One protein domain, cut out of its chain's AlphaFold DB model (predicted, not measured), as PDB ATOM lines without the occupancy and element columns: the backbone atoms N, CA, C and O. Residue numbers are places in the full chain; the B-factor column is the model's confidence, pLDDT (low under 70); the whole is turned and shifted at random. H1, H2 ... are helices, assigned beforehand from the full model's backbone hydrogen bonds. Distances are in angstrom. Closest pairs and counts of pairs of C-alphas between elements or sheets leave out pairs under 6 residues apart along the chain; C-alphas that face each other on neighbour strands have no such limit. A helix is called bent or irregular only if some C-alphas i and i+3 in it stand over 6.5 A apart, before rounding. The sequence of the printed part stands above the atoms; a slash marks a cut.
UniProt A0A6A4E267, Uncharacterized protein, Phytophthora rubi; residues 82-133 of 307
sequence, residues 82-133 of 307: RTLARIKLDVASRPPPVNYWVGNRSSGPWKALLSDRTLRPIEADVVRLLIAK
ATOM      1  N   ARG A  82      31.178 -19.293  40.333       89.88
ATOM      2  CA  ARG A  82      31.353 -20.744  40.167       89.88
ATOM      3  C   ARG A  82      32.685 -21.081  39.494       89.88
ATOM      4  O   ARG A  82      33.391 -21.977  39.950       89.88
ATOM      5  N   THR A  83      33.064 -20.326  38.464       90.06
ATOM      6  CA  THR A  83      34.372 -20.448  37.802       90.06
ATOM      7  C   THR A  83      35.509 -20.044  38.742       90.06
ATOM      8  O   THR A  83      36.500 -20.760  38.852       90.06
ATOM      9  N   LEU A  84      35.357 -18.936  39.475       91.06
ATOM     10  CA  LEU A  84      36.338 -18.469  40.459       91.06
ATOM     11  C   LEU A  84      36.543 -19.482  41.591       91.06
ATOM     12  O   LEU A  84      37.682 -19.756  41.962       91.06
ATOM     13  N   ALA A  85      35.465 -20.083  42.102       91.50
ATOM     14  CA  ALA A  85      35.534 -21.139  43.108       91.50
ATOM     15  C   ALA A  85      36.258 -22.390  42.585       91.50
ATOM     16  O   ALA A  85      37.054 -22.983  43.311       91.50
ATOM     17  N   ARG A  86      36.056 -22.760  41.312       91.38
ATOM     18  CA  ARG A  86      36.788 -23.871  40.685       91.38
ATOM     19  C   ARG A  86      38.283 -23.583  40.571       91.38
ATOM     20  O   ARG A  86      39.081 -24.409  40.997       91.38
ATOM     21  N   ILE A  87      38.650 -22.399  40.077       90.12
ATOM     22  CA  ILE A  87      40.054 -21.967  39.985       90.12
ATOM     23  C   ILE A  87      40.696 -21.959  41.376       90.12
ATOM     24  O   ILE A  87      41.803 -22.462  41.552       90.12
ATOM     25  N   LYS A  88      39.994 -21.425  42.380       91.00
ATOM     26  CA  LYS A  88      40.448 -21.419  43.773       91.00
ATOM     27  C   LYS A  88      40.724 -22.836  44.280       91.00
ATOM     28  O   LYS A  88      41.795 -23.069  44.839       91.00
ATOM     29  N   LEU A  89      39.803 -23.769  44.045       91.44
ATOM     30  CA  LEU A  89      39.945 -25.170  44.437       91.44
ATOM     31  C   LEU A  89      41.137 -25.844  43.738       91.44
ATOM     32  O   LEU A  89      41.914 -26.543  44.384       91.44
ATOM     33  N   ASP A  90      41.323 -25.612  42.439       88.38
ATOM     34  CA  ASP A  90      42.425 -26.204  41.672       88.38
ATOM     35  C   ASP A  90      43.790 -25.679  42.137       88.38
ATOM     36  O   ASP A  90      44.729 -26.451  42.321       88.38
ATOM     37  N   VAL A  91      43.888 -24.378  42.423       88.75
ATOM     38  CA  VAL A  91      45.128 -23.758  42.914       88.75
ATOM     39  C   VAL A  91      45.456 -24.154  44.353       88.75
ATOM     40  O   VAL A  91      46.635 -24.280  44.699       88.75
ATOM     41  N   ALA A  92      44.439 -24.331  45.199       86.06
ATOM     42  CA  ALA A  92      44.619 -24.724  46.594       86.06
ATOM     43  C   ALA A  92      44.924 -26.220  46.749       86.06
ATOM     44  O   ALA A  92      45.705 -26.591  47.622       86.06
ATOM     45  N   SER A  93      44.328 -27.075  45.913       84.56
ATOM     46  CA  SER A  93      44.465 -28.530  46.031       84.56
ATOM     47  C   SER A  93      45.799 -29.057  45.513       84.56
ATOM     48  O   SER A  93      46.295 -30.056  46.035       84.56
ATOM     49  N   ARG A  94      46.380 -28.425  44.483       82.31
ATOM     50  CA  ARG A  94      47.608 -28.909  43.845       82.31
ATOM     51  C   ARG A  94      48.550 -27.770  43.438       82.31
ATOM     52  O   ARG A  94      48.103 -26.702  43.007       82.31
ATOM     53  N   PRO A  95      49.874 -27.972  43.544       80.00
ATOM     54  CA  PRO A  95      50.824 -27.135  42.826       80.00
ATOM     55  C   PRO A  95      50.523 -27.223  41.322       80.00
ATOM     56  O   PRO A  95      50.220 -28.318  40.834       80.00
ATOM     57  N   PRO A  96      50.568 -26.109  40.573       78.50
ATOM     58  CA  PRO A  96      50.422 -26.182  39.131       78.50
ATOM     59  C   PRO A  96      51.588 -26.993  38.545       78.50
ATOM     60  O   PRO A  96      52.698 -26.911  39.071       78.50
ATOM     61  N   PRO A  97      51.381 -27.717  37.430       79.38
ATOM     62  CA  PRO A  97      52.471 -28.394  36.720       79.38
ATOM     63  C   PRO A  97      53.586 -27.431  36.297       79.38
ATOM     64  O   PRO A  97      54.738 -27.822  36.149       79.38
ATOM     65  N   VAL A  98      53.226 -26.161  36.100       81.38
ATOM     66  CA  VAL A  98      54.115 -25.097  35.659       81.38
ATOM     67  C   VAL A  98      53.988 -23.902  36.602       81.38
ATOM     68  O   VAL A  98      52.909 -23.327  36.763       81.38
ATOM     69  N   ASN A  99      55.107 -23.499  37.206       76.50
ATOM     70  CA  ASN A  99      55.143 -22.506  38.285       76.50
ATOM     71  C   ASN A  99      54.605 -21.119  37.894       76.50
ATOM     72  O   ASN A  99      54.117 -20.398  38.756       76.50
ATOM     73  N   TYR A 100      54.661 -20.745  36.612       80.38
ATOM     74  CA  TYR A 100      54.198 -19.440  36.126       80.38
ATOM     75  C   TYR A 100      52.739 -19.421  35.635       80.38
ATOM     76  O   TYR A 100      52.238 -18.357  35.276       80.38
ATOM     77  N   TRP A 101      52.031 -20.560  35.615       84.06
ATOM     78  CA  TRP A 101      50.603 -20.593  35.252       84.06
ATOM     79  C   TRP A 101      49.713 -19.943  36.306       84.06
ATOM     80  O   TRP A 101      48.701 -19.318  35.994       84.06
ATOM     81  N   VAL A 102      50.105 -20.087  37.567       85.12
ATOM     82  CA  VAL A 102      49.466 -19.417  38.689       85.12
ATOM     83  C   VAL A 102      50.382 -18.275  39.091       85.12
ATOM     84  O   VAL A 102      51.566 -18.478  39.331       85.12
ATOM     85  N   GLY A 103      49.844 -17.060  39.148       83.94
ATOM     86  CA  GLY A 103      50.617 -15.912  39.609       83.94
ATOM     87  C   GLY A 103      50.924 -15.989  41.106       83.94
ATOM     88  O   GLY A 103      50.595 -16.955  41.796       83.94
ATOM     89  N   ASN A 104      51.535 -14.930  41.635       86.75
ATOM     90  CA  ASN A 104      51.916 -14.884  43.042       86.75
ATOM     91  C   ASN A 104      50.700 -15.077  43.975       86.75
ATOM     92  O   ASN A 104      49.820 -14.225  44.035       86.75
ATOM     93  N   ARG A 105      50.678 -16.167  44.750       87.38
ATOM     94  CA  ARG A 105      49.591 -16.504  45.687       87.38
ATOM     95  C   ARG A 105      49.538 -15.592  46.918       87.38
ATOM     96  O   ARG A 105      48.496 -15.505  47.561       87.38
ATOM     97  N   SER A 106      50.638 -14.917  47.256       87.06
ATOM     98  CA  SER A 106      50.742 -14.049  48.437       87.06
ATOM     99  C   SER A 106      50.463 -12.571  48.146       87.06
ATOM    100  O   SER A 106      50.358 -11.784  49.091       87.06
ATOM    101  N   SER A 107      50.286 -12.185  46.873       86.56
ATOM    102  CA  SER A 107      50.008 -10.803  46.461       86.56
ATOM    103  C   SER A 107      49.025 -10.694  45.283       86.56
ATOM    104  O   SER A 107      48.803 -11.635  44.526       86.56
ATOM    105  N   GLY A 108      48.422  -9.515  45.120       88.31
ATOM    106  CA  GLY A 108      47.573  -9.184  43.977       88.31
ATOM    107  C   GLY A 108      46.277 -10.007  43.869       88.31
ATOM    108  O   GLY A 108      45.775 -10.524  44.872       88.31
ATOM    109  N   PRO A 109      45.722 -10.142  42.648       87.50
ATOM    110  CA  PRO A 109      44.418 -10.776  42.426       87.50
ATOM    111  C   PRO A 109      44.344 -12.239  42.876       87.50
ATOM    112  O   PRO A 109      43.324 -12.677  43.398       87.50
ATOM    113  N   TRP A 110      45.452 -12.979  42.770       88.19
ATOM    114  CA  TRP A 110      45.534 -14.359  43.248       88.19
ATOM    115  C   TRP A 110      45.396 -14.451  44.770       88.19
ATOM    116  O   TRP A 110      44.627 -15.278  45.257       88.19
ATOM    117  N   LYS A 111      46.052 -13.565  45.532       89.62
ATOM    118  CA  LYS A 111      45.856 -13.485  46.989       89.62
ATOM    119  C   LYS A 111      44.415 -13.130  47.340       89.62
ATOM    120  O   LYS A 111      43.842 -13.746  48.239       89.62
ATOM    121  N   ALA A 112      43.839 -12.152  46.638       90.44
ATOM    122  CA  ALA A 112      42.460 -11.725  46.853       90.44
ATOM    123  C   ALA A 112      41.483 -12.890  46.631       90.44
ATOM    124  O   ALA A 112      40.669 -13.176  47.504       90.44
ATOM    125  N   LEU A 113      41.637 -13.636  45.531       91.44
ATOM    126  CA  LEU A 113      40.839 -14.825  45.223       91.44
ATOM    127  C   LEU A 113      40.963 -15.917  46.297       91.44
ATOM    128  O   LEU A 113      39.964 -16.451  46.789       91.44
ATOM    129  N   LEU A 114      42.195 -16.256  46.685       90.44
ATOM    130  CA  LEU A 114      42.454 -17.294  47.687       90.44
ATOM    131  C   LEU A 114      41.936 -16.887  49.076       90.44
ATOM    132  O   LEU A 114      41.453 -17.738  49.824       90.44
ATOM    133  N   SER A 115      41.929 -15.591  49.385       90.88
ATOM    134  CA  SER A 115      41.419 -15.049  50.651       90.88
ATOM    135  C   SER A 115      39.903 -14.823  50.658       90.88
ATOM    136  O   SER A 115      39.320 -14.668  51.731       90.88
ATOM    137  N   ASP A 116      39.248 -14.829  49.494       90.38
ATOM    138  CA  ASP A 116      37.819 -14.542  49.380       90.38
ATOM    139  C   ASP A 116      36.962 -15.625  50.059       90.38
ATOM    140  O   ASP A 116      36.867 -16.771  49.603       90.38
ATOM    141  N   ARG A 117      36.335 -15.259  51.179       91.88
ATOM    142  CA  ARG A 117      35.475 -16.153  51.966       91.88
ATOM    143  C   ARG A 117      34.089 -16.321  51.351       91.88
ATOM    144  O   ARG A 117      33.439 -17.325  51.627       91.88
ATOM    145  N   THR A 118      33.653 -15.393  50.498       90.25
ATOM    146  CA  THR A 118      32.323 -15.436  49.867       90.25
ATOM    147  C   THR A 118      32.181 -16.612  48.901       90.25
ATOM    148  O   THR A 118      31.078 -17.095  48.666       90.25
ATOM    149  N   LEU A 119      33.307 -17.134  48.403       89.81
ATOM    150  CA  LEU A 119      33.354 -18.286  47.504       89.81
ATOM    151  C   LEU A 119      33.254 -19.641  48.221       89.81
ATOM    152  O   LEU A 119      33.067 -20.646  47.546       89.81
ATOM    153  N   ARG A 120      33.342 -19.702  49.560       91.94
ATOM    154  CA  ARG A 120      33.328 -20.970  50.323       91.94
ATOM    155  C   ARG A 120      32.076 -21.833  50.102       91.94
ATOM    156  O   ARG A 120      32.241 -23.034  49.891       91.94
ATOM    157  N   PRO A 121      30.844 -21.285  50.108       92.31
ATOM    158  CA  PRO A 121      29.649 -22.091  49.847       92.31
ATOM    159  C   PRO A 121      29.657 -22.675  48.428       92.31
ATOM    160  O   PRO A 121      29.315 -23.832  48.213       92.31
ATOM    161  N   ILE A 122      30.134 -21.888  47.464       91.50
ATOM    162  CA  ILE A 122      30.180 -22.259  46.047       91.50
ATOM    163  C   ILE A 122      31.302 -23.277  45.791       91.50
ATOM    164  O   ILE A 122      31.155 -24.161  44.955       91.50
ATOM    165  N   GLU A 123      32.410 -23.192  46.529       92.19
ATOM    166  CA  GLU A 123      33.484 -24.190  46.537       92.19
ATOM    167  C   GLU A 123      32.951 -25.561  46.981       92.19
ATOM    168  O   GLU A 123      33.239 -26.564  46.330       92.19
ATOM    169  N   ALA A 124      32.105 -25.612  48.016       92.75
ATOM    170  CA  ALA A 124      31.462 -26.855  48.439       92.75
ATOM    171  C   ALA A 124      30.539 -27.427  47.346       92.75
ATOM    172  O   ALA A 124      30.580 -28.626  47.070       92.75
ATOM    173  N   ASP A 125      29.759 -26.585  46.666       92.12
ATOM    174  CA  ASP A 125      28.925 -27.001  45.529       92.12
ATOM    175  C   ASP A 125      29.756 -27.562  44.375       92.12
ATOM    176  O   ASP A 125      29.428 -28.605  43.807       92.12
ATOM    177  N   VAL A 126      30.859 -26.886  44.057       90.56
ATOM    178  CA  VAL A 126      31.848 -27.307  43.063       90.56
ATOM    179  C   VAL A 126      32.420 -28.679  43.421       90.56
ATOM    180  O   VAL A 126      32.416 -29.575  42.579       90.56
ATOM    181  N   VAL A 127      32.846 -28.885  44.670       92.06
ATOM    182  CA  VAL A 127      33.352 -30.180  45.154       92.06
ATOM    183  C   VAL A 127      32.287 -31.267  45.019       92.06
ATOM    184  O   VAL A 127      32.578 -32.335  44.483       92.06
ATOM    185  N   ARG A 128      31.039 -30.995  45.424       92.25
ATOM    186  CA  ARG A 128      29.926 -31.950  45.275       92.25
ATOM    187  C   ARG A 128      29.706 -32.350  43.818       92.25
ATOM    188  O   ARG A 128      29.511 -33.528  43.531       92.25
ATOM    189  N   LEU A 129      29.770 -31.394  42.892       90.50
ATOM    190  CA  LEU A 129      29.615 -31.660  41.460       90.50
ATOM    191  C   LEU A 129      30.771 -32.485  40.887       90.50
ATOM    192  O   LEU A 129      30.527 -33.384  40.084       90.50
ATOM    193  N   LEU A 130      31.999 -32.223  41.334       89.75
ATOM    194  CA  LEU A 130      33.184 -32.987  40.935       89.75
ATOM    195  C   LEU A 130      33.129 -34.428  41.447       89.75
ATOM    196  O   LEU A 130      33.388 -35.350  40.677       89.75
ATOM    197  N   ILE A 131      32.726 -34.634  42.707       91.75
ATOM    198  CA  ILE A 131      32.503 -35.970  43.282       91.75
ATOM    199  C   ILE A 131      31.413 -36.707  42.499       91.75
ATOM    200  O   ILE A 131      31.578 -37.872  42.146       91.75
ATOM    201  N   ALA A 132      30.329 -36.010  42.152       92.25
ATOM    202  CA  ALA A 132      29.245 -36.552  41.338       92.25
ATOM    203  C   ALA A 132      29.610 -36.746  39.851       92.25
ATOM    204  O   ALA A 132      28.746 -37.156  39.077       92.25
ATOM    205  N   LYS A 133      30.845 -36.424  39.427       89.12
ATOM    206  CA  LYS A 133      31.312 -36.444  38.025       89.12
ATOM    207  C   LYS A 133      30.403 -35.664  37.059       89.12
ATOM    208  O   LYS A 133      30.332 -35.972  35.871       89.12
TER     209      LYS A 133
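Overview. This is residues 82 to 133 of the 307 residues of an uncharacterized protein of Phytophthora rubi (UniProt A0A6A4E267). Three helices make a small flat piece in which H1 packs on both H2 and H3 and crosses each nearly at a right angle, while a wide loop leads out from the end of H1 and back to H2. H2 and H3 follow each other round a one-residue link at Asp 116 and meet only through that link; residues 93 to 100, of which 93 belongs to H1 and 94 to 100 to the wide loop, stick out from the body. The printed part has 52 residues with three named helices, in the order H1, H2, H3 along the chain, and no named strand; its class is all helix, with 35 residues in the helices. It is only just compact, close to loose, with a radius of gyration of the C-alphas of 11.4 A, and the C-alphas span 31 by 25 by 14 A.

Arrangement. H1, residues 82 to 93, touches H2, residues 108 to 115, with 4 pairs of C-alphas within 8 A. Their closest C-alphas are those of Lys 88 and Leu 114, 6.0 A apart, and their lines are about perpendicular, at 85 degrees. H1 also touches H3, residues 117 to 131, with 14 pairs of C-alphas within 8 A. The closest C-alphas of H1 and H3 are those of Ala 85 and Glu 123, 5.0 A apart; their lines are about perpendicular, at 81 degrees, and their centres are 8.8 A apart. H2 and H3 meet only through their link. H3 is irregular: C-alphas 118 and 121 are 7.2 A apart, and its line is a rough one. In H1 and H2 every O i to N i+4 pair is within hydrogen-bond range; in H3 it is 9 of 11.

Along the chain. H1 begins at C-alpha 82, at (31.353, -20.744, 40.167), and measures 16.3 A from its first to its last C-alpha, residue 93. H2, from Gly 108 to Ser 115, measures 10.8 A; C-alpha 108 is at (47.573, -9.184, 43.977). H3, from Arg 117 to Ile 131, is the longest helix, with 15 residues and 21.8 A, and ends at C-alpha 131, at (32.503, -35.970, 43.282).

Size, cuts and confidence. The two C-alphas farthest apart are those of Ser 107 and Ala 132, 33.5 A. The link from H1 to H2, residues 94 to 107, is long, and its C-alphas lie 10 to 16 A from the mean of all C-alphas; the link from H2 to H3 is tight. Residues 93 to 100 stand free, and the body without them spans 33 by 22 by 13 A. The printed part has no cut. The mean pLDDT of the printed part is 88.3, and no printed residue is under 70.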